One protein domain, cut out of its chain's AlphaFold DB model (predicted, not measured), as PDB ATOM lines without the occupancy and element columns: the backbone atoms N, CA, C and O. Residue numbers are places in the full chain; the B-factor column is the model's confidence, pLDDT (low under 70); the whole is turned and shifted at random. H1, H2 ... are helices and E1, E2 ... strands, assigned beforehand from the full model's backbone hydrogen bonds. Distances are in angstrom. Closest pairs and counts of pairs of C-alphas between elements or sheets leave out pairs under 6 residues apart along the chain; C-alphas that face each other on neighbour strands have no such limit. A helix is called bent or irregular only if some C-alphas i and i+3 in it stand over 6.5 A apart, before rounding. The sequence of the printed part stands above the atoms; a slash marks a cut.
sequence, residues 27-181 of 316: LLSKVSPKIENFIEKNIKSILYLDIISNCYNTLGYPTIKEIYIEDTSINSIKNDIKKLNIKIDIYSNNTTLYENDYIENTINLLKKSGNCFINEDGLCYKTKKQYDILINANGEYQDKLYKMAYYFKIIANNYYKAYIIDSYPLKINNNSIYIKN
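Overview. This is residues 27 to 181 of the 316 residues of the protein "Arginine--tRNA ligase" of Clostridium sp. CAG:914 (UniProt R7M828). Two lobes lie along the longest axis: a larger one with a twisted five-strand sheet between H1 and H5, and a small three-strand sheet, E4 to E6, at the far end. H4 crosses H5 between the lobes, while H2 and H3 only graze the large sheet. The 155 printed residues hold five named helices and eight named strands, in the order E1 H1 E2 H2 E3 H3 H4 E4 E5 E6 H5 E7 E8, a mixed class. The large sheet runs E3 E2 E1 E7 E8, all parallel; the small one E4 E5 E6, all antiparallel. The whole is compact, radius of gyration of the C-alphas 16.6 A, and only just elongated, spanning 50 by 33 by 27 A.

Along the chain. Find C-alpha 27 at (-51.504, 24.864, 47.272), where E1, residues 27 to 33, begins its 19.3 A. H1, residues 38 to 58, covers 28.9 A; it has a kink of 44 degrees near residue 45 and is irregular, with C-alphas 41 and 44 7.8 A apart. Next come E2, residues 63 to 70, 22.7 A; H2, 75 to 83; E3, 90 to 93; H3, 94 to 99; and H4, 102 to 112. Look then for E4, 116 to 119; E5, 122 to 126; and E6, 131 to 136. H5, 143 to 156, covers 19.9 A; E7, 161 to 166, and E8, 177 to 180, follow, E8 ending at (-53.991, 37.353, 46.704).

Arrangement. In the large sheet look at N 30 and O 66 between E1 and E2, 2.9 A; N 92 and O 67 between E3 and E2, 2.9 A; N 29 and O 163 between E1 and E7, 2.8 A; and N 178 and O 162 between E7 and E8, 2.8 A. E1, H1, E2 and E2, H2, E3 are strand-helix-strand units, parallel neighbour strands with a helix between, with right-handed crossovers. H1 and H5 lie on opposite faces, three layers, at heights over the sheet of 8.8 A and 9.3 A. H1 touches H2 with residues 38 to 39 alone, closest C-alphas Ile 39 and Ile 77, 7.2 A. H4 touches H5 about perpendicular at 89 degrees, closest C-alphas Thr 106 and Ala 149, 5.4 A. E4, E5 and E6 form a meander, each strand the antiparallel neighbour of the one before; find N 124 and O 117, 2.8 A, and N 123 and O 135, 2.8 A. H4 is on this sheet, at a height of 10.8 A. Every O i to N i+4 pair is within hydrogen-bond range in H2, H3, H4 and H5, and 15 of 17 in H1.

Size, cuts and confidence. The C-alphas farthest apart, Thr 58 and Glu 120, are 53.8 A from each other. The printed part has no cut and no long link. Mean pLDDT of the printed part is 86.5; look for values under 70 at residue 72 and residues 167 to 176.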
ATOM      1  N   LEU A  27     -52.781  24.153  47.324       95.69
ATOM      2  CA  LEU A  27     -51.504  24.864  47.272       95.69
ATOM      3  C   LEU A  27     -51.658  26.260  47.875       95.69
ATOM      4  O   LEU A  27     -52.584  27.001  47.539       95.69
ATOM      5  N   LEU A  28     -50.706  26.642  48.713       95.69
ATOM      6  CA  LEU A  28     -50.566  27.976  49.272       95.69
ATOM      7  C   LEU A  28     -49.139  28.434  48.991       95.69
ATOM      8  O   LEU A  28     -48.194  27.873  49.538       95.69
ATOM      9  N   SER A  29     -48.968  29.415  48.112       94.25
ATOM     10  CA  SER A  29     -47.637  29.835  47.687       94.25
ATOM     11  C   SER A  29     -47.394  31.324  47.839       94.25
ATOM     12  O   SER A  29     -48.237  32.137  47.455       94.25
ATOM     13  N   LYS A  30     -46.217  31.685  48.357       91.88
ATOM     14  CA  LYS A  30     -45.703  33.055  48.335       91.88
ATOM     15  C   LYS A  30     -44.718  33.201  47.185       91.88
ATOM     16  O   LYS A  30     -43.660  32.582  47.198       91.88
ATOM     17  N   VAL A  31     -45.045  34.077  46.242       89.44
ATOM     18  CA  VAL A  31     -44.185  34.462  45.117       89.44
ATOM     19  C   VAL A  31     -43.573  35.818  45.428       89.44
ATOM     20  O   VAL A  31     -44.283  36.751  45.811       89.44
ATOM     21  N   SER A  32     -42.255  35.939  45.311       87.06
ATOM     22  CA  SER A  32     -41.549  37.201  45.524       87.06
ATOM     23  C   SER A  32     -40.433  37.394  44.503       87.06
ATOM     24  O   SER A  32     -39.707  36.435  44.228       87.06
ATOM     25  N   PRO A  33     -40.204  38.633  44.034       84.06
ATOM     26  CA  PRO A  33     -38.948  38.960  43.378       84.06
ATOM     27  C   PRO A  33     -37.774  38.790  44.349       84.06
ATOM     28  O   PRO A  33     -37.964  38.741  45.577       84.06
ATOM     29  N   LYS A  34     -36.554  38.764  43.800       82.06
ATOM     30  CA  LYS A  34     -35.331  38.924  44.588       82.06
ATOM     31  C   LYS A  34     -35.399  40.231  45.365       82.06
ATOM     32  O   LYS A  34     -35.574  41.302  44.785       82.06
ATOM     33  N   ILE A  35     -35.262  40.146  46.683       78.38
ATOM     34  CA  ILE A  35     -35.307  41.326  47.532       78.38
ATOM     35  C   ILE A  35     -34.446  41.142  48.776       78.38
ATOM     36  O   ILE A  35     -34.474  40.095  49.424       78.38
ATOM     37  N   GLU A  36     -33.703  42.188  49.122       80.62
ATOM     38  CA  GLU A  36     -33.030  42.283  50.414       80.62
ATOM     39  C   GLU A  36     -34.059  42.324  51.546       80.62
ATOM     40  O   GLU A  36     -35.151  42.888  51.389       80.62
ATOM     41  N   ASN A  37     -33.691  41.739  52.686       83.31
ATOM     42  CA  ASN A  37     -34.550  41.590  53.860       83.31
ATOM     43  C   ASN A  37     -35.891  40.922  53.520       83.31
ATOM     44  O   ASN A  37     -36.969  41.384  53.905       83.31
ATOM     45  N   PHE A  38     -35.821  39.822  52.762       86.12
ATOM     46  CA  PHE A  38     -36.986  39.069  52.302       86.12
ATOM     47  C   PHE A  38     -37.995  38.800  53.422       86.12
ATOM     48  O   PHE A  38     -39.186  39.034  53.221       86.12
ATOM     49  N   ILE A  39     -37.537  38.336  54.590       87.31
ATOM     50  CA  ILE A  39     -38.437  38.001  55.695       87.31
ATOM     51  C   ILE A  39     -39.138  39.253  56.198       87.31
ATOM     52  O   ILE A  39     -40.358  39.272  56.179       87.31
ATOM     53  N   GLU A  40     -38.410  40.312  56.553       86.94
ATOM     54  CA  GLU A  40     -38.998  41.552  57.084       86.94
ATOM     55  C   GLU A  40     -40.100  42.092  56.176       86.94
ATOM     56  O   GLU A  40     -41.145  42.500  56.661       86.94
ATOM     57  N   LYS A  41     -39.909  42.033  54.854       86.25
ATOM     58  CA  LYS A  41     -40.880  42.544  53.876       86.25
ATOM     59  C   LYS A  41     -42.052  41.598  53.617       86.25
ATOM     60  O   LYS A  41     -43.121  42.054  53.209       86.25
ATOM     61  N   ASN A  42     -41.875  40.294  53.823       87.75
ATOM     62  CA  ASN A  42     -42.866  39.276  53.465       87.75
ATOM     63  C   ASN A  42     -43.463  38.538  54.672       87.75
ATOM     64  O   ASN A  42     -44.373  37.730  54.483       87.75
ATOM     65  N   ILE A  43     -43.021  38.816  55.899       89.19
ATOM     66  CA  ILE A  43     -43.386  38.048  57.097       89.19
ATOM     67  C   ILE A  43     -44.899  37.984  57.305       89.19
ATOM     68  O   ILE A  43     -45.434  36.915  57.584       89.19
ATOM     69  N   LYS A  44     -45.611  39.088  57.044       90.31
ATOM     70  CA  LYS A  44     -47.076  39.138  57.100       90.31
ATOM     71  C   LYS A  44     -47.724  38.155  56.130       90.31
ATOM     72  O   LYS A  44     -48.579  37.372  56.523       90.31
ATOM     73  N   SER A  45     -47.293  38.162  54.870       89.75
ATOM     74  CA  SER A  45     -47.819  37.241  53.858       89.75
ATOM     75  C   SER A  45     -47.487  35.777  54.154       89.75
ATOM     76  O   SER A  45     -48.335  34.918  53.939       89.75
ATOM     77  N   ILE A  46     -46.293  35.495  54.685       92.12
ATOM     78  CA  ILE A  46     -45.871  34.142  55.072       92.12
ATOM     79  C   ILE A  46     -46.705  33.650  56.258       92.12
ATOM     80  O   ILE A  46     -47.158  32.509  56.251       92.12
ATOM     81  N   LEU A  47     -46.966  34.515  57.242       92.50
ATOM     82  CA  LEU A  47     -47.831  34.186  58.371       92.50
ATOM     83  C   LEU A  47     -49.270  33.925  57.912       92.50
ATOM     84  O   LEU A  47     -49.868  32.938  58.314       92.50
ATOM     85  N   TYR A  48     -49.819  34.758  57.025       92.88
ATOM     86  CA  TYR A  48     -51.169  34.545  56.492       92.88
ATOM     87  C   TYR A  48     -51.256  33.220  55.731       92.88
ATOM     88  O   TYR A  48     -52.203  32.464  55.918       92.88
ATOM     89  N   LEU A  49     -50.244  32.915  54.915       93.75
ATOM     90  CA  LEU A  49     -50.120  31.641  54.215       93.75
ATOM     91  C   LEU A  49     -50.180  30.464  55.199       93.75
ATOM     92  O   LEU A  49     -50.961  29.538  54.990       93.75
ATOM     93  N   ASP A  50     -49.405  30.522  56.283       95.88
ATOM     94  CA  ASP A  50     -49.379  29.484  57.317       95.88
ATOM     95  C   ASP A  50     -50.740  29.305  58.003       95.88
ATOM     96  O   ASP A  50     -51.246  28.190  58.095       95.88
ATOM     97  N   ILE A  51     -51.392  30.402  58.388       96.19
ATOM     98  CA  ILE A  51     -52.687  30.363  59.081       96.19
ATOM     99  C   ILE A  51     -53.781  29.776  58.187       96.19
ATOM    100  O   ILE A  51     -54.546  28.911  58.617       96.19
ATOM    101  N   ILE A  52     -53.844  30.195  56.920       96.38
ATOM    102  CA  ILE A  52     -54.803  29.634  55.961       96.38
ATOM    103  C   ILE A  52     -54.514  28.145  55.717       96.38
ATOM    104  O   ILE A  52     -55.449  27.354  55.584       96.38
ATOM    105  N   SER A  53     -53.239  27.742  55.730       96.62
ATOM    106  CA  SER A  53     -52.834  26.332  55.672       96.62
ATOM    107  C   SER A  53     -53.392  25.541  56.845       96.62
ATOM    108  O   SER A  53     -54.009  24.496  56.646       96.62
ATOM    109  N   ASN A  54     -53.224  26.059  58.059       96.19
ATOM    110  CA  ASN A  54     -53.716  25.423  59.275       96.19
ATOM    111  C   ASN A  54     -55.247  25.284  59.235       96.19
ATOM    112  O   ASN A  54     -55.765  24.217  59.561       96.19
ATOM    113  N   CYS A  55     -55.958  26.305  58.737       96.00
ATOM    114  CA  CYS A  55     -57.415  26.280  58.562       96.00
ATOM    115  C   CYS A  55     -57.876  25.195  57.569       96.00
ATOM    116  O   CYS A  55     -58.867  24.506  57.807       96.00
ATOM    117  N   TYR A  56     -57.171  25.009  56.451       95.25
ATOM    118  CA  TYR A  56     -57.488  23.933  55.507       95.25
ATOM    119  C   TYR A  56     -57.207  22.545  56.090       95.25
ATOM    120  O   TYR A  56     -58.045  21.651  55.943       95.25
ATOM    121  N   ASN A  57     -56.078  22.383  56.788       94.19
ATOM    122  CA  ASN A  57     -55.705  21.116  57.414       94.19
ATOM    123  C   ASN A  57     -56.738  20.678  58.462       94.19
ATOM    124  O   ASN A  57     -57.156  19.526  58.435       94.19
ATOM    125  N   THR A  58     -57.237  21.587  59.313       92.81
ATOM    126  CA  THR A  58     -58.294  21.241  60.288       92.81
ATOM    127  C   THR A  58     -59.606  20.819  59.613       92.81
ATOM    128  O   THR A  58     -60.317  19.955  60.114       92.81
ATOM    129  N   LEU A  59     -59.909  21.342  58.420       91.81
ATOM    130  CA  LEU A  59     -61.052  20.904  57.607       91.81
ATOM    131  C   LEU A  59     -60.791  19.593  56.836       91.81
ATOM    132  O   LEU A  59     -61.642  19.169  56.051       91.81
ATOM    133  N   GLY A  60     -59.634  18.957  57.039       91.94
ATOM    134  CA  GLY A  60     -59.244  17.700  56.406       91.94
ATOM    135  C   GLY A  60     -58.671  17.841  54.994       91.94
ATOM    136  O   GLY A  60     -58.516  16.827  54.316       91.94
ATOM    137  N   TYR A  61     -58.372  19.056  54.519       92.75
ATOM    138  CA  TYR A  61     -57.723  19.263  53.221       92.75
ATOM    139  C   TYR A  61     -56.202  19.280  53.385       92.75
ATOM    140  O   TYR A  61     -55.697  20.199  54.030       92.75
ATOM    141  N   PRO A  62     -55.455  18.346  52.767       93.81
ATOM    142  CA  PRO A  62     -54.003  18.403  52.794       93.81
ATOM    143  C   PRO A  62     -53.516  19.664  52.079       93.81
ATOM    144  O   PRO A  62     -54.000  20.022  51.001       93.81
ATOM    145  N   THR A  63     -52.535  20.334  52.671       95.81
ATOM    146  CA  THR A  63     -51.964  21.568  52.126       95.81
ATOM    147  C   THR A  63     -50.506  21.404  51.737       95.81
ATOM    148  O   THR A  63     -49.762  20.721  52.437       95.81
ATOM    149  N   ILE A  64     -50.083  22.106  50.688       97.12
ATOM    150  CA  ILE A  64     -48.672  22.312  50.351       97.12
ATOM    151  C   ILE A  64     -48.365  23.798  50.471       97.12
ATOM    152  O   ILE A  64     -49.014  24.620  49.820       97.12
ATOM    153  N   LYS A  65     -47.357  24.135  51.277       96.88
ATOM    154  CA  LYS A  65     -46.825  25.490  51.409       96.88
ATOM    155  C   LYS A  65     -45.570  25.646  50.566       96.88
ATOM    156  O   LYS A  65     -44.578  24.949  50.785       96.88
ATOM    157  N   GLU A  66     -45.604  26.582  49.628       95.38
ATOM    158  CA  GLU A  66     -44.477  26.895  48.754       95.38
ATOM    159  C   GLU A  66     -43.989  28.334  48.959       95.38
ATOM    160  O   GLU A  66     -44.770  29.269  49.143       95.38
ATOM    161  N   ILE A  67     -42.673  28.520  48.911       93.00
ATOM    162  CA  ILE A  67     -42.060  29.835  48.759       93.00
ATOM    163  C   ILE A  67     -41.250  29.832  47.473       93.00
ATOM    164  O   ILE A  67     -40.253  29.119  47.357       93.00
ATOM    165  N   TYR A  68     -41.698  30.655  46.531       91.62
ATOM    166  CA  TYR A  68     -41.027  30.917  45.273       91.62
ATOM    167  C   TYR A  68     -40.322  32.270  45.322       91.62
ATOM    168  O   TYR A  68     -40.939  33.300  45.620       91.62
ATOM    169  N   ILE A  69     -39.034  32.273  44.993       88.44
ATOM    170  CA  ILE A  69     -38.201  33.475  44.997       88.44
ATOM    171  C   ILE A  69     -37.479  33.564  43.664       88.44
ATOM    172  O   ILE A  69     -36.814  32.618  43.257       88.44
ATOM    173  N   GLU A  70     -37.554  34.712  43.001       85.81
ATOM    174  CA  GLU A  70     -36.812  34.996  41.761       85.81
ATOM    175  C   GLU A  70     -35.305  35.230  42.046       85.81
ATOM    176  O   GLU A  70     -34.703  36.164  41.530       85.81
ATOM    177  N   ASP A  71     -34.687  34.425  42.923       74.25
ATOM    178  CA  ASP A  71     -33.269  34.498  43.302       74.25
ATOM    179  C   ASP A  71     -32.637  33.102  43.403       74.25
ATOM    180  O   ASP A  71     -33.275  32.117  43.777       74.25
ATOM    181  N   THR A  72     -31.343  33.015  43.114       61.62
ATOM    182  CA  THR A  72     -30.572  31.768  43.128       61.62
ATOM    183  C   THR A  72     -30.190  31.316  44.543       61.62
ATOM    184  O   THR A  72     -29.968  30.126  44.760       61.62
ATOM    185  N   SER A  73     -30.175  32.216  45.538       70.50
ATOM    186  CA  SER A  73     -29.768  31.907  46.920       70.50
ATOM    187  C   SER A  73     -30.954  31.768  47.886       70.50
ATOM    188  O   SER A  73     -31.398  32.732  48.504       70.50
ATOM    189  N   ILE A  74     -31.462  30.541  48.057       77.56
ATOM    190  CA  ILE A  74     -32.642  30.260  48.904       77.56
ATOM    191  C   ILE A  74     -32.294  29.823  50.344       77.56
ATOM    192  O   ILE A  74     -33.171  29.718  51.203       77.56
ATOM    193  N   ASN A  75     -31.018  29.532  50.625       80.50
ATOM    194  CA  ASN A  75     -30.601  28.864  51.866       80.50
ATOM    195  C   ASN A  75     -30.701  29.751  53.115       80.50
ATOM    196  O   ASN A  75     -31.129  29.267  54.162       80.50
ATOM    197  N   SER A  76     -30.346  31.035  53.020       78.06
ATOM    198  CA  SER A  76     -30.499  31.984  54.137       78.06
ATOM    199  C   SER A  76     -31.970  32.130  54.535       78.06
ATOM    200  O   SER A  76     -32.324  31.991  55.703       78.06
ATOM    201  N   ILE A  77     -32.843  32.267  53.538       84.25
ATOM    202  CA  ILE A  77     -34.285  32.455  53.708       84.25
ATOM    203  C   ILE A  77     -34.933  31.242  54.383       84.25
ATOM    204  O   ILE A  77     -35.739  31.399  55.300       84.25
ATOM    205  N   LYS A  78     -34.530  30.022  54.001       87.94
ATOM    206  CA  LYS A  78     -34.963  28.781  54.668       87.94
ATOM    207  C   LYS A  78     -34.696  28.810  56.175       87.94
ATOM    208  O   LYS A  78     -35.563  28.414  56.952       87.94
ATOM    209  N   ASN A  79     -33.510  29.254  56.586       84.62
ATOM    210  CA  ASN A  79     -33.128  29.275  57.998       84.62
ATOM    211  C   ASN A  79     -33.931  30.304  58.794       84.62
ATOM    212  O   ASN A  79     -34.353  30.003  59.909       84.62
ATOM    213  N   ASP A  80     -34.189  31.479  58.229       85.25
ATOM    214  CA  ASP A  80     -34.954  32.509  58.931       85.25
ATOM    215  C   ASP A  80     -36.436  32.144  59.073       85.25
ATOM    216  O   ASP A  80     -37.017  32.342  60.137       85.25
ATOM    217  N   ILE A  81     -37.038  31.502  58.067       88.31
ATOM    218  CA  ILE A  81     -38.425  31.017  58.175       88.31
ATOM    219  C   ILE A  81     -38.558  29.941  59.253       88.31
ATOM    220  O   ILE A  81     -39.534  29.942  60.004       88.31
ATOM    221  N   LYS A  82     -37.567  29.047  59.380       87.69
ATOM    222  CA  LYS A  82     -37.571  28.031  60.444       87.69
ATOM    223  C   LYS A  82     -37.632  28.660  61.836       87.69
ATOM    224  O   LYS A  82     -38.325  28.121  62.691       87.69
ATOM    225  N   LYS A  83     -36.977  29.806  62.057       87.94
ATOM    226  CA  LYS A  83     -37.028  30.528  63.342       87.94
ATOM    227  C   LYS A  83     -38.425  31.073  63.669       87.94
ATOM    228  O   LYS A  83     -38.730  31.279  64.835       87.94
ATOM    229  N   LEU A  84     -39.291  31.270  62.669       87.31
ATOM    230  CA  LEU A  84     -40.691  31.677  62.863       87.31
ATOM    231  C   LEU A  84     -41.609  30.512  63.281       87.31
ATOM    232  O   LEU A  84     -42.815  30.710  63.463       87.31
ATOM    233  N   ASN A  85     -41.060  29.298  63.416       88.38
ATOM    234  CA  ASN A  85     -41.805  28.054  63.613       88.38
ATOM    235  C   ASN A  85     -42.845  27.799  62.511       88.38
ATOM    236  O   ASN A  85     -43.907  27.237  62.766       88.38
ATOM    237  N   ILE A  86     -42.538  28.211  61.277       91.69
ATOM    238  CA  ILE A  86     -43.371  27.959  60.101       91.69
ATOM    239  C   ILE A  86     -42.686  26.892  59.252       91.69
ATOM    240  O   ILE A  86     -41.556  27.062  58.791       91.69
ATOM    241  N   LYS A  87     -43.379  25.775  59.029       92.50
ATOM    242  CA  LYS A  87     -42.919  24.727  58.112       92.50
ATOM    243  C   LYS A  87     -43.310  25.087  56.681       92.50
ATOM    244  O   LYS A  87     -44.481  25.347  56.423       92.50
ATOM    245  N   ILE A  88     -42.348  25.055  55.766       95.38
ATOM    246  CA  ILE A  88     -42.558  25.214  54.323       95.38
ATOM    247  C   ILE A  88     -42.164  23.907  53.646       95.38
ATOM    248  O   ILE A  88     -41.114  23.343  53.962       95.38
ATOM    249  N   ASP A  89     -43.013  23.429  52.742       96.25
ATOM    250  CA  ASP A  89     -42.850  22.127  52.094       96.25
ATOM    251  C   ASP A  89     -41.956  22.232  50.858       96.25
ATOM    252  O   ASP A  89     -41.115  21.366  50.622       96.25
ATOM    253  N   ILE A  90     -42.102  23.315  50.089       94.31
ATOM    254  CA  ILE A  90     -41.373  23.525  48.836       94.31
ATOM    255  C   ILE A  90     -40.722  24.905  48.832       94.31
ATOM    256  O   ILE A  90     -41.349  25.923  49.109       94.31
ATOM    257  N   TYR A  91     -39.449  24.933  48.459       92.81
ATOM    258  CA  TYR A  91     -38.714  26.154  48.168       92.81
ATOM    259  C   TYR A  91     -38.282  26.102  46.711       92.81
ATOM    260  O   TYR A  91     -37.554  25.184  46.334       92.81
ATOM    261  N   SER A  92     -38.724  27.066  45.913       91.44
ATOM    262  CA  SER A  92     -38.474  27.107  44.475       91.44
ATOM    263  C   SER A  92     -37.952  28.471  44.030       91.44
ATOM    264  O   SER A  92     -38.097  29.487  44.707       91.44
ATOM    265  N   ASN A  93     -37.282  28.466  42.889       91.12
ATOM    266  CA  ASN A  93     -36.736  29.634  42.213       91.12
ATOM    267  C   ASN A  93     -36.586  29.379  40.706       91.12
ATOM    268  O   ASN A  93     -36.870  28.281  40.216       91.12
ATOM    269  N   ASN A  94     -36.095  30.381  39.977       90.69
ATOM    270  CA  ASN A  94     -35.841  30.292  38.536       90.69
ATOM    271  C   ASN A  94     -34.961  29.081  38.167       90.69
ATOM    272  O   ASN A  94     -35.264  28.381  37.202       90.69
ATOM    273  N   THR A  95     -33.925  28.786  38.963       90.00
ATOM    274  CA  THR A  95     -33.034  27.632  38.754       90.00
ATOM    275  C   THR A  95     -33.796  26.314  38.856       90.00
ATOM    276  O   THR A  95     -33.752  25.516  37.930       90.00
ATOM    277  N   THR A  96     -34.592  26.118  39.912       91.50
ATOM    278  CA  THR A  96     -35.400  24.897  40.056       91.50
ATOM    279  C   THR A  96     -36.462  24.764  38.963       91.50
ATOM    280  O   THR A  96     -36.815  23.647  38.600       91.50
ATOM    281  N   LEU A  97     -36.985  25.868  38.412       91.69
ATOM    282  CA  LEU A  97     -37.907  25.786  37.274       91.69
ATOM    283  C   LEU A  97     -37.211  25.277  36.013       91.69
ATOM    284  O   LEU A  97     -37.810  24.520  35.251       91.69
ATOM    285  N   TYR A  98     -35.967  25.702  35.803       88.81
ATOM    286  CA  TYR A  98     -35.144  25.250  34.691       88.81
ATOM    287  C   TYR A  98     -34.738  23.781  34.846       88.81
ATOM    288  O   TYR A  98     -34.998  22.990  33.951       88.81
ATOM    289  N   GLU A  99     -34.181  23.404  35.999       89.44
ATOM    290  CA  GLU A  99     -33.677  22.048  36.277       89.44
ATOM    291  C   GLU A  99     -34.760  20.959  36.231       89.44
ATOM    292  O   GLU A  99     -34.443  19.791  36.038       89.44
ATOM    293  N   ASN A 100     -36.029  21.328  36.423       91.06
ATOM    294  CA  ASN A 100     -37.171  20.412  36.364       91.06
ATOM    295  C   ASN A 100     -37.963  20.537  35.046       91.06
ATOM    296  O   ASN A 100     -39.158  20.243  35.013       91.06
ATOM    297  N   ASP A 101     -37.333  21.044  33.983       93.50
ATOM    298  CA  ASP A 101     -37.875  21.167  32.623       93.50
ATOM    299  C   ASP A 101     -39.167  22.000  32.493       93.50
ATOM    300  O   ASP A 101     -39.807  22.028  31.434       93.50
ATOM    301  N   TYR A 102     -39.588  22.731  33.532       93.50
ATOM    302  CA  TYR A 102     -40.817  23.533  33.478       93.50
ATOM    303  C   TYR A 102     -40.716  24.658  32.445       93.50
ATOM    304  O   TYR A 102     -41.720  25.013  31.821       93.50
ATOM    305  N   ILE A 103     -39.513  25.199  32.230       93.44
ATOM    306  CA  ILE A 103     -39.258  26.234  31.221       93.44
ATOM    307  C   ILE A 103     -39.428  25.675  29.810       93.44
ATOM    308  O   ILE A 103     -40.200  26.223  29.021       93.44
ATOM    309  N   GLU A 104     -38.768  24.560  29.499       91.94
ATOM    310  CA  GLU A 104     -38.848  23.942  28.176       91.94
ATOM    311  C   GLU A 104     -40.277  23.485  27.857       91.94
ATOM    312  O   GLU A 104     -40.818  23.800  26.792       91.94
ATOM    313  N   ASN A 105     -40.940  22.836  28.818       92.25
ATOM    314  CA  ASN A 105     -42.340  22.438  28.696       92.25
ATOM    315  C   ASN A 105     -43.252  23.637  28.405       92.25
ATOM    316  O   ASN A 105     -44.131  23.563  27.543       92.25
ATOM    317  N   THR A 106     -43.004  24.769  29.064       91.75
ATOM    318  CA  THR A 106     -43.747  26.015  28.837       91.75
ATOM    319  C   THR A 106     -43.521  26.557  27.435       91.75
ATOM    320  O   THR A 106     -44.491  26.836  26.733       91.75
ATOM    321  N   ILE A 107     -42.271  26.646  26.976       90.44
ATOM    322  CA  ILE A 107     -41.951  27.088  25.612       90.44
ATOM    323  C   ILE A 107     -42.653  26.193  24.582       90.44
ATOM    324  O   ILE A 107     -43.254  26.698  23.632       90.44
ATOM    325  N   ASN A 108     -42.626  24.874  24.779       90.69
ATOM    326  CA  ASN A 108     -43.258  23.911  23.880       90.69
ATOM    327  C   ASN A 108     -44.784  24.075  23.829       90.69
ATOM    328  O   ASN A 108     -45.369  24.042  22.743       90.69
ATOM    329  N   LEU A 109     -45.436  24.310  24.971       88.94
ATOM    330  CA  LEU A 109     -46.868  24.616  25.030       88.94
ATOM    331  C   LEU A 109     -47.203  25.931  24.314       88.94
ATOM    332  O   LEU A 109     -48.155  25.989  23.534       88.94
ATOM    333  N   LEU A 110     -46.402  26.977  24.528       87.50
ATOM    334  CA  LEU A 110     -46.625  28.282  23.907       87.50
ATOM    335  C   LEU A 110     -46.417  28.238  22.390       87.50
ATOM    336  O   LEU A 110     -47.250  28.767  21.653       87.50
ATOM    337  N   LYS A 111     -45.397  27.522  21.905       86.06
ATOM    338  CA  LYS A 111     -45.193  27.267  20.468       86.06
ATOM    339  C   LYS A 111     -46.383  26.529  19.852       86.06
ATOM    340  O   LYS A 111     -46.883  26.951  18.812       86.06
ATOM    341  N   LYS A 112     -46.896  25.488  20.521       88.06
ATOM    342  CA  LYS A 112     -48.092  24.748  20.077       88.06
ATOM    343  C   LYS A 112     -49.358  25.607  20.044       88.06
ATOM    344  O   LYS A 112     -50.252  25.319  19.259       88.06
ATOM    345  N   SER A 113     -49.434  26.666  20.853       85.69
ATOM    346  CA  SER A 113     -50.582  27.584  20.846       85.69
ATOM    347  C   SER A 113     -50.673  28.462  19.589       85.69
ATOM    348  O   SER A 113     -51.688  29.125  19.393       85.69
ATOM    349  N   GLY A 114     -49.618  28.514  18.764       84.12
ATOM    350  CA  GLY A 114     -49.550  29.370  17.573       84.12
ATOM    351  C   GLY A 114     -49.339  30.861  17.866       84.12
ATOM    352  O   GLY A 114     -49.290  31.665  16.941       84.12
ATOM    353  N   ASN A 115     -49.192  31.248  19.139       86.00
ATOM    354  CA  ASN A 115     -48.996  32.642  19.549       86.00
ATOM    355  C   ASN A 115     -47.520  33.042  19.697       86.00
ATOM    356  O   ASN A 115     -47.242  34.174  20.079       86.00
ATOM    357  N   CYS A 116     -46.577  32.143  19.417       90.00
ATOM    358  CA  CYS A 116     -45.150  32.457  19.449       90.00
ATOM    359  C   CYS A 116     -44.599  32.746  18.054       90.00
ATOM    360  O   CYS A 116     -44.942  32.065  17.092       90.00
ATOM    361  N   PHE A 117     -43.699  33.720  17.968       89.75
ATOM    362  CA  PHE A 117     -42.937  34.034  16.762       89.75
ATOM    363  C   PHE A 117     -41.533  34.506  17.145       89.75
ATOM    364  O   PHE A 117     -41.291  34.845  18.302       89.75
ATOM    365  N   ILE A 118     -40.606  34.497  16.191       89.94
ATOM    366  CA  ILE A 118     -39.238  34.992  16.380       89.94
ATOM    367  C   ILE A 118     -39.105  36.315  15.622       89.94
ATOM    368  O   ILE A 118     -39.565  36.407  14.482       89.94
ATOM    369  N   ASN A 119     -38.502  37.324  16.247       90.44
ATOM    370  CA  ASN A 119     -38.100  38.581  15.614       90.44
ATOM    371  C   ASN A 119     -36.622  38.894  15.935       90.44
ATOM    372  O   ASN A 119     -35.912  38.056  16.488       90.44
ATOM    373  N   GLU A 120     -36.162  40.096  15.579       90.75
ATOM    374  CA  GLU A 120     -34.797  40.568  15.863       90.75
ATOM    375  C   GLU A 120     -34.455  40.622  17.363       90.75
ATOM    376  O   GLU A 120     -33.296  40.444  17.730       90.75
ATOM    377  N   ASP A 121     -35.461  40.775  18.228       88.62
ATOM    378  CA  ASP A 121     -35.288  40.833  19.681       88.62
ATOM    379  C   ASP A 121     -35.267  39.447  20.345       88.62
ATOM    380  O   ASP A 121     -34.876  39.341  21.509       88.62
ATOM    381  N   GLY A 122     -35.687  38.385  19.640       91.56
ATOM    382  CA  GLY A 122     -35.688  36.999  20.117       91.56
ATOM    383  C   GLY A 122     -37.029  36.269  19.958       91.56
ATOM    384  O   GLY A 122     -37.757  36.462  18.986       91.56
ATOM    385  N   LEU A 123     -37.349  35.361  20.892       91.31
ATOM    386  CA  LEU A 123     -38.615  34.616  20.908       91.31
ATOM    387  C   LEU A 123     -39.696  35.433  21.620       91.31
ATOM    388  O   LEU A 123     -39.606  35.683  22.823       91.31
ATOM    389  N   CYS A 124     -40.765  35.759  20.901       91.19
ATOM    390  CA  CYS A 124     -41.874  36.567  21.391       91.19
ATOM    391  C   CYS A 124     -43.162  35.757  21.577       91.19
ATOM    392  O   CYS A 124     -43.401  34.751  20.904       91.19
ATOM    393  N   TYR A 125     -44.033  36.243  22.462       89.56
ATOM    394  CA  TYR A 125     -45.398  35.769  22.663       89.56
ATOM    395  C   TYR A 125     -46.406  36.873  22.359       89.56
ATOM    396  O   TYR A 125     -46.363  37.960  22.935       89.56
ATOM    397  N   LYS A 126     -47.342  36.588  21.458       88.06
ATOM    398  CA  LYS A 126     -48.393  37.506  21.032       88.06
ATOM    399  C   LYS A 126     -49.505  37.571  22.078       88.06
ATOM    400  O   LYS A 126     -50.096  36.562  22.457       88.06
ATOM    401  N   THR A 127     -49.839  38.783  22.502       82.00
ATOM    402  CA  THR A 127     -50.987  39.084  23.366       82.00
ATOM    403  C   THR A 127     -52.074  39.815  22.574       82.00
ATOM    404  O   THR A 127     -51.902  40.146  21.405       82.00
ATOM    405  N   LYS A 128     -53.216  40.109  23.212       77.00
ATOM    406  CA  LYS A 128     -54.342  40.801  22.555       77.00
ATOM    407  C   LYS A 128     -54.005  42.209  22.038       77.00
ATOM    408  O   LYS A 128     -54.699  42.680  21.148       77.00
ATOM    409  N   LYS A 129     -53.013  42.894  22.622       77.31
ATOM    410  CA  LYS A 129     -52.678  44.294  22.290       77.31
ATOM    411  C   LYS A 129     -51.238  44.501  21.805       77.31
ATOM    412  O   LYS A 129     -50.983  45.503  21.152       77.31
ATOM    413  N   GLN A 130     -50.320  43.591  22.128       87.88
ATOM    414  CA  GLN A 130     -48.882  43.715  21.849       87.88
ATOM    415  C   GLN A 130     -48.216  42.331  21.780       87.88
ATOM    416  O   GLN A 130     -48.908  41.312  21.771       87.88
ATOM    417  N   TYR A 131     -46.889  42.276  21.809       87.06
ATOM    418  CA  TYR A 131     -46.139  41.059  22.107       87.06
ATOM    419  C   TYR A 131     -45.212  41.278  23.304       87.06
ATOM    420  O   TYR A 131     -44.896  42.412  23.653       87.06
ATOM    421  N   ASP A 132     -44.804  40.186  23.938       88.56
ATOM    422  CA  ASP A 132     -43.789  40.184  24.984       88.56
ATOM    423  C   ASP A 132     -42.616  39.312  24.558       88.56
ATOM    424  O   ASP A 132     -42.818  38.241  23.983       88.56
ATOM    425  N   ILE A 133     -41.397  39.739  24.867       90.81
ATOM    426  CA  ILE A 133     -40.193  38.938  24.644       90.81
ATOM    427  C   ILE A 133     -40.089  37.913  25.782       90.81
ATOM    428  O   ILE A 133     -40.159  38.268  26.958       90.81
ATOM    429  N   LEU A 134     -39.964  36.632  25.434       91.31
ATOM    430  CA  LEU A 134     -39.797  35.523  26.379       91.31
ATOM    431  C   LEU A 134     -38.335  35.097  26.506       91.31
ATOM    432  O   LEU A 134     -37.887  34.741  27.595       91.31
ATOM    433  N   ILE A 135     -37.611  35.128  25.388       93.81
ATOM    434  CA  ILE A 135     -36.181  34.829  25.292       93.81
ATOM    435  C   ILE A 135     -35.586  35.915  24.410       93.81
ATOM    436  O   ILE A 135     -36.103  36.128  23.314       93.81
ATOM    437  N   ASN A 136     -34.551  36.607  24.877       93.50
ATOM    438  CA  ASN A 136     -33.899  37.628  24.059       93.50
ATOM    439  C   ASN A 136     -33.010  36.996  22.966       93.50
ATOM    440  O   ASN A 136     -32.750  35.791  22.976       93.50
ATOM    441  N   ALA A 137     -32.521  37.805  22.025       92.00
ATOM    442  CA  ALA A 137     -31.654  37.351  20.934       92.00
ATOM    443  C   ALA A 137     -30.351  36.677  21.417       92.00
ATOM    444  O   ALA A 137     -29.815  35.810  20.730       92.00
ATOM    445  N   ASN A 138     -29.879  37.021  22.621       92.25
ATOM    446  CA  ASN A 138     -28.693  36.429  23.247       92.25
ATOM    447  C   ASN A 138     -28.979  35.084  23.943       92.25
ATOM    448  O   ASN A 138     -28.063  34.464  24.479       92.25
ATOM    449  N   GLY A 139     -30.234  34.619  23.943       89.06
ATOM    450  CA  GLY A 139     -30.650  33.351  24.545       89.06
ATOM    451  C   GLY A 139     -31.055  33.435  26.020       89.06
ATOM    452  O   GLY A 139     -31.398  32.412  26.609       89.06
ATOM    453  N   GLU A 140     -31.064  34.623  26.625       90.38
ATOM    454  CA  GLU A 140     -31.430  34.812  28.030       90.38
ATOM    455  C   GLU A 140     -32.951  34.823  28.222       90.38
ATOM    456  O   GLU A 140     -33.705  35.527  27.533       90.38
ATOM    457  N   TYR A 141     -33.405  34.061  29.214       91.75
ATOM    458  CA  TYR A 141     -34.813  33.966  29.579       91.75
ATOM    459  C   TYR A 141     -35.273  35.194  30.354       91.75
ATOM    460  O   TYR A 141     -34.617  35.636  31.294       91.75
ATOM    461  N   GLN A 142     -36.441  35.707  29.982       90.12
ATOM    462  CA  GLN A 142     -37.049  36.866  30.625       90.12
ATOM    463  C   GLN A 142     -37.911  36.446  31.826       90.12
ATOM    464  O   GLN A 142     -38.527  35.378  31.813       90.12
ATOM    465  N   ASP A 143     -38.053  37.313  32.833       85.62
ATOM    466  CA  ASP A 143     -38.849  37.053  34.053       85.62
ATOM    467  C   ASP A 143     -40.279  36.594  33.756       85.62
ATOM    468  O   ASP A 143     -40.861  35.768  34.463       85.62
ATOM    469  N   LYS A 144     -40.859  37.103  32.665       85.62
ATOM    470  CA  LYS A 144     -42.200  36.718  32.229       85.62
ATOM    471  C   LYS A 144     -42.291  35.234  31.875       85.62
ATOM    472  O   LYS A 144     -43.299  34.608  32.197       85.62
ATOM    473  N   LEU A 145     -41.249  34.665  31.269       90.00
ATOM    474  CA  LEU A 145     -41.188  33.240  30.952       90.00
ATOM    475  C   LEU A 145     -41.135  32.392  32.229       90.00
ATOM    476  O   LEU A 145     -41.902  31.438  32.346       90.00
ATOM    477  N   TYR A 146     -40.311  32.775  33.211       90.56
ATOM    478  CA  TYR A 146     -40.256  32.097  34.514       90.56
ATOM    479  C   TYR A 146     -41.606  32.135  35.233       90.56
ATOM    480  O   TYR A 146     -42.093  31.101  35.690       90.56
ATOM    481  N   LYS A 147     -42.271  33.298  35.250       86.81
ATOM    482  CA  LYS A 147     -43.623  33.435  35.810       86.81
ATOM    483  C   LYS A 147     -44.620  32.525  35.101       86.81
ATOM    484  O   LYS A 147     -45.355  31.796  35.761       86.81
ATOM    485  N   MET A 148     -44.642  32.521  33.767       87.75
ATOM    486  CA  MET A 148     -45.526  31.635  32.999       87.75
ATOM    487  C   MET A 148     -45.266  30.162  33.320       87.75
ATOM    488  O   MET A 148     -46.220  29.426  33.568       87.75
ATOM    489  N   ALA A 149     -43.999  29.753  33.392       91.88
ATOM    490  CA  ALA A 149     -43.627  28.386  33.736       91.88
ATOM    491  C   ALA A 149     -44.050  27.999  35.151       91.88
ATOM    492  O   ALA A 149     -44.584  26.910  35.363       91.88
ATOM    493  N   TYR A 150     -43.904  28.911  36.106       91.56
ATOM    494  CA  TYR A 150     -44.393  28.724  37.462       91.56
ATOM    495  C   TYR A 150     -45.918  28.514  37.508       91.56
ATOM    496  O   TYR A 150     -46.402  27.568  38.133       91.56
ATOM    497  N   TYR A 151     -46.695  29.343  36.805       88.12
ATOM    498  CA  TYR A 151     -48.151  29.181  36.751       88.12
ATOM    499  C   TYR A 151     -48.562  27.892  36.023       88.12
ATOM    500  O   TYR A 151     -49.466  27.191  36.479       88.12
ATOM    501  N   PHE A 152     -47.887  27.527  34.929       87.94
ATOM    502  CA  PHE A 152     -48.147  26.274  34.213       87.94
ATOM    503  C   PHE A 152     -47.804  25.044  35.053       87.94
ATOM    504  O   PHE A 152     -48.590  24.097  35.055       87.94
ATOM    505  N   LYS A 153     -46.725  25.081  35.845       91.62
ATOM    506  CA  LYS A 153     -46.424  24.060  36.862       91.62
ATOM    507  C   LYS A 153     -47.610  23.865  37.806       91.62
ATOM    508  O   LYS A 153     -48.001  22.732  38.074       91.62
ATOM    509  N   ILE A 154     -48.192  24.947  38.323       90.62
ATOM    510  CA  ILE A 154     -49.330  24.862  39.252       90.62
ATOM    511  C   ILE A 154     -50.547  24.233  38.575       90.62
ATOM    512  O   ILE A 154     -51.173  23.347  39.154       90.62
ATOM    513  N   ILE A 155     -50.860  24.659  37.348       87.00
ATOM    514  CA  ILE A 155     -51.980  24.112  36.571       87.00
ATOM    515  C   ILE A 155     -51.771  22.615  36.314       87.00
ATOM    516  O   ILE A 155     -52.691  21.826  36.519       87.00
ATOM    517  N   ALA A 156     -50.561  22.214  35.917       88.06
ATOM    518  CA  ALA A 156     -50.224  20.825  35.614       88.06
ATOM    519  C   ALA A 156     -50.323  19.898  36.838       88.06
ATOM    520  O   ALA A 156     -50.704  18.740  36.694       88.06
ATOM    521  N   ASN A 157     -50.040  20.406  38.043       88.94
ATOM    522  CA  ASN A 157     -50.162  19.643  39.291       88.94
ATOM    523  C   ASN A 157     -51.617  19.428  39.756       88.94
ATOM    524  O   ASN A 157     -51.843  18.686  40.708       88.94
ATOM    525  N   ASN A 158     -52.604  20.045  39.092       87.06
ATOM    526  CA  ASN A 158     -54.035  19.794  39.294       87.06
ATOM    527  C   ASN A 158     -54.509  19.901  40.761       87.06
ATOM    528  O   ASN A 158     -55.282  19.075  41.253       87.06
ATOM    529  N   TYR A 159     -54.039  20.928  41.471       89.81
ATOM    530  CA  TYR A 159     -54.510  21.234  42.822       89.81
ATOM    531  C   TYR A 159     -56.014  21.510  42.841       89.81
ATOM    532  O   TYR A 159     -56.563  22.112  41.918       89.81
ATOM    533  N   TYR A 160     -56.678  21.147  43.941       89.75
ATOM    534  CA  TYR A 160     -58.086  21.490  44.141       89.75
ATOM    535  C   TYR A 160     -58.291  23.006  44.182       89.75
ATOM    536  O   TYR A 160     -59.212  23.530  43.557       89.75
ATOM    537  N   LYS A 161     -57.404  23.701  44.895       90.56
ATOM    538  CA  LYS A 161     -57.281  25.159  44.902       90.56
ATOM    539  C   LYS A 161     -55.812  25.531  45.017       90.56
ATOM    540  O   LYS A 161     -55.063  24.850  45.713       90.56
ATOM    541  N   ALA A 162     -55.421  26.627  44.383       91.38
ATOM    542  CA  ALA A 162     -54.104  27.219  44.566       91.38
ATOM    543  C   ALA A 162     -54.250  28.699  44.911       91.38
ATOM    544  O   ALA A 162     -54.831  29.452  44.133       91.38
ATOM    545  N   TYR A 163     -53.720  29.121  46.056       91.06
ATOM    546  CA  TYR A 163     -53.614  30.530  46.417       91.06
ATOM    547  C   TYR A 163     -52.180  30.984  46.216       91.06
ATOM    548  O   TYR A 163     -51.247  30.383  46.744       91.06
ATOM    549  N   ILE A 164     -52.015  32.054  45.456       89.38
ATOM    550  CA  ILE A 164     -50.723  32.631  45.126       89.38
ATOM    551  C   ILE A 164     -50.721  34.036  45.704       89.38
ATOM    552  O   ILE A 164     -51.452  34.909  45.236       89.38
ATOM    553  N   ILE A 165     -49.934  34.237  46.755       87.69
ATOM    554  CA  ILE A 165     -49.679  35.559  47.301       87.69
ATOM    555  C   ILE A 165     -48.561  36.164  46.460       87.69
ATOM    556  O   ILE A 165     -47.405  35.760  46.584       87.69
ATOM    557  N   ASP A 166     -48.914  37.083  45.572       78.12
ATOM    558  CA  ASP A 166     -47.978  37.710  44.639       78.12
ATOM    559  C   ASP A 166     -47.790  39.183  45.017       78.12
ATOM    560  O   ASP A 166     -48.747  39.890  45.345       78.12
ATOM    561  N   SER A 167     -46.541  39.638  44.971       61.88
ATOM    562  CA  SER A 167     -46.171  41.045  45.125       61.88
ATOM    563  C   SER A 167     -46.660  41.902  43.946       61.88
ATOM    564  O   SER A 167     -46.751  43.122  44.071       61.88
ATOM    565  N   TYR A 168     -46.984  41.281  42.805       51.22
ATOM    566  CA  TYR A 168     -47.518  41.943  41.620       51.22
ATOM    567  C   TYR A 168     -48.892  41.368  41.254       51.22
ATOM    568  O   TYR A 168     -49.015  40.170  40.999       51.22
ATOM    569  N   PRO A 169     -49.957  42.184  41.170       45.12
ATOM    570  CA  PRO A 169     -51.257  41.685  40.752       45.12
ATOM    571  C   PRO A 169     -51.217  41.308  39.264       45.12
ATOM    572  O   PRO A 169     -51.210  42.174  38.390       45.12
ATOM    573  N   LEU A 170     -51.237  40.012  38.958       47.28
ATOM    574  CA  LEU A 170     -51.554  39.514  37.622       47.28
ATOM    575  C   LEU A 170     -53.024  39.091  37.569       47.28
ATOM    576  O   LEU A 170     -53.545  38.454  38.479       47.28
ATOM    577  N   LYS A 171     -53.719  39.443  36.484       42.22
ATOM    578  CA  LYS A 171     -55.056  38.909  36.194       42.22
ATOM    579  C   LYS A 171     -54.894  37.544  35.532       42.22
ATOM    580  O   LYS A 171     -54.688  37.481  34.323       42.22
ATOM    581  N   ILE A 172     -54.996  36.466  36.303       49.72
ATOM    582  CA  ILE A 172     -55.108  35.108  35.760       49.72
ATOM    583  C   ILE A 172     -56.504  34.589  36.095       49.72
ATOM    584  O   ILE A 172     -56.809  34.313  37.248       49.72
ATOM    585  N   ASN A 173     -57.351  34.467  35.071       45.88
ATOM    586  CA  ASN A 173     -58.662  33.833  35.182       45.88
ATOM    587  C   ASN A 173     -58.525  32.360  34.785       45.88
ATOM    588  O   ASN A 173     -58.800  31.993  33.646       45.88
ATOM    589  N   ASN A 174     -58.073  31.534  35.726       54.66
ATOM    590  CA  ASN A 174     -58.316  30.096  35.700       54.66
ATOM    591  C   ASN A 174     -59.179  29.766  36.920       54.66
ATOM    592  O   ASN A 174     -58.901  30.265  38.006       54.66
ATOM    593  N   ASN A 175     -60.207  28.929  36.761       53.75
ATOM    594  CA  ASN A 175     -61.259  28.741  37.774       53.75
ATOM    595  C   ASN A 175     -60.784  28.138  39.121       53.75
ATOM    596  O   ASN A 175     -61.595  28.007  40.033       53.75
ATOM    597  N   SER A 176     -59.504  27.777  39.263       66.81
ATOM    598  CA  SER A 176     -58.916  27.154  40.462       66.81
ATOM    599  C   SER A 176     -57.697  27.882  41.057       66.81
ATOM    600  O   SER A 176     -57.212  27.469  42.115       66.81
ATOM    601  N   ILE A 177     -57.194  28.950  40.417       80.00
ATOM    602  CA  ILE A 177     -56.031  29.720  40.895       80.00
ATOM    603  C   ILE A 177     -56.496  31.086  41.398       80.00
ATOM    604  O   ILE A 177     -57.072  31.872  40.651       80.00
ATOM    605  N   TYR A 178     -56.194  31.386  42.657       81.75
ATOM    606  CA  TYR A 178     -56.548  32.626  43.333       81.75
ATOM    607  C   TYR A 178     -55.289  33.450  43.589       81.75
ATOM    608  O   TYR A 178     -54.402  33.014  44.319       81.75
ATOM    609  N   ILE A 179     -55.219  34.660  43.036       81.38
ATOM    610  CA  ILE A 179     -54.112  35.585  43.303       81.38
ATOM    611  C   ILE A 179     -54.531  36.529  44.428       81.38
ATOM    612  O   ILE A 179     -55.535  37.236  44.321       81.38
ATOM    613  N   LYS A 180     -53.776  36.512  45.526       82.69
ATOM    614  CA  LYS A 180     -53.991  37.353  46.704       82.69
ATOM    615  C   LYS A 180     -52.889  38.403  46.761       82.69
ATOM    616  O   LYS A 180     -51.713  38.075  46.660       82.69
ATOM    617  N   ASN A 181     -53.272  39.665  46.928       76.19
ATOM    618  CA  ASN A 181     -52.325  40.753  47.139       76.19
ATOM    619  C   ASN A 181     -52.359  41.143  48.619       76.19
ATOM    620  O   ASN A 181     -53.414  41.513  49.134       76.19
TER     621      ASN A 181